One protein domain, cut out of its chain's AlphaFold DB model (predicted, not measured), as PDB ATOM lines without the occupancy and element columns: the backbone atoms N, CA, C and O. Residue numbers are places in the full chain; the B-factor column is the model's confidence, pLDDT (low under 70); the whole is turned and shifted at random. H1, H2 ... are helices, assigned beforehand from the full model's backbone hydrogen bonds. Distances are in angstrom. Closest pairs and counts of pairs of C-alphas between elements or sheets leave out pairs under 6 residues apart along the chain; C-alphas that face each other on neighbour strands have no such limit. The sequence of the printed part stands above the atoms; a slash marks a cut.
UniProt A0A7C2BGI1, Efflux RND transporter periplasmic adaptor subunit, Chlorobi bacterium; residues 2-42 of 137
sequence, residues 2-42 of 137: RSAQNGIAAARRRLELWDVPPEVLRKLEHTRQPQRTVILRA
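This is residues 2 to 42 of the 137 residues of the protein "Efflux RND transporter periplasmic adaptor subunit" of Chlorobi bacterium (UniProt A0A7C2BGI1). A long helix, H1, and a shorter one, H2, make an open V, joined by a tight link at its point, and an unnamed tail after H2 folds back past H2. The first residues of H1, 2 to 7, stick out free, and the tail ends at Ala 42, far from Arg 2 at the other end of the long axis. The printed part has 41 residues with two named helices, H1 then H2, and no named strand; the class is all helix. It is only just loose, close to compact, with a radius of gyration of the C-alphas of 11.0 A, and is elongated, spanning 37 by 21 by 13 A.

H1, residues 2 to 17, and H2, residues 22 to 31, only just touch, with 3 pairs of C-alphas within 8 A. The closest C-alphas are those of Arg 12 and Leu 25, 7.6 A apart. H1 touches H2 with residues 12 to 16 alone. The two run opposite ways at a tilt of 37 degrees, only just steep, and form a helical hairpin. Their centres are 13.7 A apart. In both helices every O i to N i+4 pair is within hydrogen-bond range.

H1 measures 22.9 A from C-alpha 2 at (-68.048, 4.044, 35.472) to C-alpha 17 at (-79.461, 20.559, 24.539). H2 measures 14.1 A and ends with C-alpha 31 at (-85.898, 0.288, 22.644). Residues 32 to 42 hold no named element.

The two C-alphas farthest apart are those of Arg 2 and Ala 42, 37.5 A. The printed part has no cut, and the link from H1 to H2, of 4 residues, is tight. The mean pLDDT of the printed part is 86.3, and residues 2 to 3 are under 70.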
ATOM      1  N   ARG A   2     -67.786   2.584  35.355       62.91
ATOM      2  CA  ARG A   2     -68.048   4.044  35.472       62.91
ATOM      3  C   ARG A   2     -67.877   4.863  34.175       62.91
ATOM      4  O   ARG A   2     -68.678   5.751  33.920       62.91
ATOM      5  N   SER A   3     -66.887   4.563  33.328       68.94
ATOM      6  CA  SER A   3     -66.657   5.325  32.082       68.94
ATOM      7  C   SER A   3     -67.789   5.178  31.056       68.94
ATOM      8  O   SER A   3     -68.151   6.153  30.402       68.94
ATOM      9  N   ALA A   4     -68.390   3.989  30.953       70.81
ATOM     10  CA  ALA A   4     -69.520   3.733  30.059       70.81
ATOM     11  C   ALA A   4     -70.791   4.477  30.510       70.81
ATOM     12  O   ALA A   4     -71.506   5.031  29.679       70.81
ATOM     13  N   GLN A   5     -71.035   4.555  31.824       75.31
ATOM     14  CA  GLN A   5     -72.150   5.330  32.389       75.31
ATOM     15  C   GLN A   5     -71.976   6.836  32.145       75.31
ATOM     16  O   GLN A   5     -72.928   7.505  31.749       75.31
ATOM     17  N   ASN A   6     -70.749   7.350  32.281       82.81
ATOM     18  CA  ASN A   6     -70.442   8.752  31.989       82.81
ATOM     19  C   ASN A   6     -70.662   9.099  30.504       82.81
ATOM     20  O   ASN A   6     -71.167  10.177  30.194       82.81
ATOM     21  N   GLY A   7     -70.333   8.183  29.586       86.88
ATOM     22  CA  GLY A   7     -70.549   8.375  28.147       86.88
ATOM     23  C   GLY A   7     -72.027   8.468  27.764       86.88
ATOM     24  O   GLY A   7     -72.411   9.350  26.995       86.88
ATOM     25  N   ILE A   8     -72.870   7.607  28.340       87.75
ATOM     26  CA  ILE A   8     -74.323   7.621  28.102       87.75
ATOM     27  C   ILE A   8     -74.947   8.908  28.652       87.75
ATOM     28  O   ILE A   8     -75.719   9.560  27.949       87.75
ATOM     29  N   ALA A   9     -74.573   9.317  29.867       89.12
ATOM     30  CA  ALA A   9     -75.069  10.553  30.468       89.12
ATOM     31  C   ALA A   9     -74.696  11.795  29.634       89.12
ATOM     32  O   ALA A   9     -75.540  12.657  29.393       89.12
ATOM     33  N   ALA A  10     -73.458  11.860  29.129       91.69
ATOM     34  CA  ALA A  10     -73.010  12.953  28.267       91.69
ATOM     35  C   ALA A  10     -73.758  12.986  26.922       91.69
ATOM     36  O   ALA A  10     -74.143  14.057  26.452       91.69
ATOM     37  N   ALA A  11     -73.993  11.821  26.311       90.62
ATOM     38  CA  ALA A  11     -74.763  11.716  25.073       90.62
ATOM     39  C   ALA A  11     -76.226  12.141  25.275       90.62
ATOM     40  O   ALA A  11     -76.743  12.928  24.483       90.62
ATOM     41  N   ARG A  12     -76.867  11.694  26.365       90.31
ATOM     42  CA  ARG A  12     -78.226  12.112  26.730       90.31
ATOM     43  C   ARG A  12     -78.310  13.624  26.901       90.31
ATOM     44  O   ARG A  12     -79.172  14.256  26.300       90.31
ATOM     45  N   ARG A  13     -77.381  14.213  27.660       92.19
ATOM     46  CA  ARG A  13     -77.369  15.658  27.906       92.19
ATOM     47  C   ARG A  13     -77.235  16.461  26.615       92.19
ATOM     48  O   ARG A  13     -77.853  17.508  26.482       92.19
ATOM     49  N   ARG A  14     -76.461  15.964  25.647       93.00
ATOM     50  CA  ARG A  14     -76.340  16.595  24.326       93.00
ATOM     51  C   ARG A  14     -77.660  16.594  23.559       93.00
ATOM     52  O   ARG A  14     -77.991  17.606  22.962       93.00
ATOM     53  N   LEU A  15     -78.404  15.488  23.584       91.12
ATOM     54  CA  LEU A  15     -79.716  15.417  22.936       91.12
ATOM     55  C   LEU A  15     -80.736  16.343  23.618       91.12
ATOM     56  O   LEU A  15     -81.536  16.965  22.930       91.12
ATOM     57  N   GLU A  16     -80.673  16.485  24.945       90.25
ATOM     58  CA  GLU A  16     -81.485  17.465  25.683       90.25
ATOM     59  C   GLU A  16     -81.163  18.907  25.257       90.25
ATOM     60  O   GLU A  16     -82.076  19.697  25.067       90.25
ATOM     61  N   LEU A  17     -79.884  19.240  25.044       90.94
ATOM     62  CA  LEU A  17     -79.461  20.559  24.539       90.94
ATOM     63  C   LEU A  17     -79.878  20.828  23.084       90.94
ATOM     64  O   LEU A  17     -79.797  21.964  22.630       90.94
ATOM     65  N   TRP A  18     -80.277  19.794  22.346       87.81
ATOM     66  CA  TRP A  18     -80.867  19.912  21.012       87.81
ATOM     67  C   TRP A  18     -82.398  19.871  21.046       87.81
ATOM     68  O   TRP A  18     -83.021  19.630  20.013       87.81
ATOM     69  N   ASP A  19     -82.996  20.054  22.227       85.25
ATOM     70  CA  ASP A  19     -84.442  20.068  22.449       85.25
ATOM     71  C   ASP A  19     -85.151  18.794  21.958       85.25
ATOM     72  O   ASP A  19     -86.328  18.803  21.584       85.25
ATOM     73  N   VAL A  20     -84.445  17.655  21.966       88.00
ATOM     74  CA  VAL A  20     -85.061  16.363  21.651       88.00
ATOM     75  C   VAL A  20     -86.120  16.057  22.718       88.00
ATOM     76  O   VAL A  20     -85.783  16.019  23.906       88.00
ATOM     77  N   PRO A  21     -87.383  15.775  22.334       87.69
ATOM     78  CA  PRO A  21     -88.454  15.583  23.302       87.69
ATOM     79  C   PRO A  21     -88.159  14.449  24.303       87.69
ATOM     80  O   PRO A  21     -87.677  13.380  23.898       87.69
ATOM     81  N   PRO A  22     -88.497  14.607  25.599       88.12
ATOM     82  CA  PRO A  22     -88.240  13.595  26.626       88.12
ATOM     83  C   PRO A  22     -88.861  12.226  26.323       88.12
ATOM     84  O   PRO A  22     -88.373  11.195  26.784       88.12
ATOM     85  N   GLU A  23     -89.953  12.183  25.563       87.62
ATOM     86  CA  GLU A  23     -90.623  10.952  25.128       87.62
ATOM     87  C   GLU A  23     -89.748  10.177  24.139       87.62
ATOM     88  O   GLU A  23     -89.656   8.951  24.219       87.62
ATOM     89  N   VAL A  24     -89.076  10.893  23.233       88.38
ATOM     90  CA  VAL A  24     -88.156  10.312  22.250       88.38
ATOM     91  C   VAL A  24     -86.925   9.755  22.958       88.38
ATOM     92  O   VAL A  24     -86.522   8.632  22.660       88.38
ATOM     93  N   LEU A  25     -86.384  10.482  23.944       88.94
ATOM     94  CA  LEU A  25     -85.263  10.012  24.767       88.94
ATOM     95  C   LEU A  25     -85.621   8.746  25.547       88.94
ATOM     96  O   LEU A  25     -84.911   7.747  25.449       88.94
ATOM     97  N   ARG A  26     -86.762   8.743  26.249       89.50
ATOM     98  CA  ARG A  26     -87.250   7.563  26.982       89.50
ATOM     99  C   ARG A  26     -87.422   6.363  26.052       89.50
ATOM    100  O   ARG A  26     -86.965   5.262  26.353       89.50
ATOM    101  N   LYS A  27     -88.043   6.569  24.887       88.88
ATOM    102  CA  LYS A  27     -88.229   5.507  23.891       88.88
ATOM    103  C   LYS A  27     -86.890   4.980  23.377       88.88
ATOM    104  O   LYS A  27     -86.739   3.766  23.269       88.88
ATOM    105  N   LEU A  28     -85.925   5.853  23.091       89.19
ATOM    106  CA  LEU A  28     -84.576   5.466  22.672       89.19
ATOM    107  C   LEU A  28     -83.871   4.613  23.737       89.19
ATOM    108  O   LEU A  28     -83.268   3.601  23.397       89.19
ATOM    109  N   GLU A  29     -83.981   4.969  25.015       89.69
ATOM    110  CA  GLU A  29     -83.355   4.221  26.116       89.69
ATOM    111  C   GLU A  29     -83.946   2.822  26.300       89.69
ATOM    112  O   GLU A  29     -83.204   1.856  26.492       89.69
ATOM    113  N   HIS A  30     -85.272   2.697  26.194       89.94
ATOM    114  CA  HIS A  30     -85.957   1.413  26.328       89.94
ATOM    115  C   HIS A  30     -85.784   0.513  25.099       89.94
ATOM    116  O   HIS A  30     -85.531  -0.681  25.238       89.94
ATOM    117  N   THR A  31     -85.921   1.070  23.894       91.19
ATOM    118  CA  THR A  31     -85.898   0.288  22.644       91.19
ATOM    119  C   THR A  31     -84.496   0.081  22.090       91.19
ATOM    120  O   THR A  31     -84.288  -0.832  21.295       91.19
ATOM    121  N   ARG A  32     -83.536   0.932  22.478       88.81
ATOM    122  CA  ARG A  32     -82.184   1.015  21.901       88.81
ATOM    123  C   ARG A  32     -82.174   1.233  20.383       88.81
ATOM    124  O   ARG A  32     -81.180   0.927  19.727       88.81
ATOM    125  N   GLN A  33     -83.261   1.768  19.818       88.62
ATOM    126  CA  GLN A  33     -83.394   2.022  18.386       88.62
ATOM    127  C   GLN A  33     -83.474   3.528  18.089       88.62
ATOM    128  O   GLN A  33     -84.345   4.214  18.641       88.62
ATOM    129  N   PRO A  34     -82.616   4.060  17.195       84.75
ATOM    130  CA  PRO A  34     -82.648   5.471  16.822       84.75
ATOM    131  C   PRO A  34     -83.969   5.824  16.126       84.75
ATOM    132  O   PRO A  34     -84.438   5.100  15.249       84.75
ATOM    133  N   GLN A  35     -84.567   6.956  16.506       82.56
ATOM    134  CA  GLN A  35     -85.770   7.474  15.854       82.56
ATOM    135  C   GLN A  35     -85.370   8.378  14.682       82.56
ATOM    136  O   GLN A  35     -84.582   9.304  14.854       82.56
ATOM    137  N   ARG A  36     -85.921   8.112  13.493       85.75
ATOM    138  CA  ARG A  36     -85.713   8.945  12.292       85.75
ATOM    139  C   ARG A  36     -86.730  10.081  12.161       85.75
ATOM    140  O   ARG A  36     -86.517  11.002  11.385       85.75
ATOM    141  N   THR A  37     -87.820  10.005  12.916       85.62
ATOM    142  CA  THR A  37     -88.915  10.976  12.901       85.62
ATOM    143  C   THR A  37     -89.167  11.442  14.323       85.62
ATOM    144  O   THR A  37     -89.184  10.632  15.254       85.62
ATOM    145  N   VAL A  38     -89.366  12.745  14.485       82.88
ATOM    146  CA  VAL A  38     -89.633  13.390  15.770       82.88
ATOM    147  C   VAL A  38     -90.957  14.132  15.662       82.88
ATOM    148  O   VAL A  38     -91.241  14.756  14.644       82.88
ATOM    149  N   ILE A  39     -91.772  14.048  16.711       84.62
ATOM    150  CA  ILE A  39     -93.003  14.829  16.824       84.62
ATOM    151  C   ILE A  39     -92.654  16.115  17.564       84.62
ATOM    152  O   ILE A  39     -92.269  16.066  18.731       84.62
ATOM    153  N   LEU A  40     -92.805  17.254  16.892       84.56
ATOM    154  CA  LEU A  40     -92.733  18.567  17.525       84.56
ATOM    155  C   LEU A  40     -94.111  18.907  18.095       84.56
ATOM    156  O   LEU A  40     -95.119  18.798  17.399       84.56
ATOM    157  N   ARG A  41     -94.158  19.277  19.375       86.56
ATOM    158  CA  ARG A  41     -95.392  19.658  20.071       86.56
ATOM    159  C   ARG A  41     -95.428  21.164  20.279       86.56
ATOM    160  O   ARG A  41     -94.381  21.801  20.371       86.56
ATOM    161  N   ALA A  42     -96.634  21.712  20.374       90.56
ATOM    162  CA  ALA A  42     -96.812  23.092  20.793       90.56
ATOM    163  C   ALA A  42     -96.237  23.281  22.213       90.56
ATOM    164  O   ALA A  42     -96.468  22.424  23.069       90.56
TER     165      ALA A  42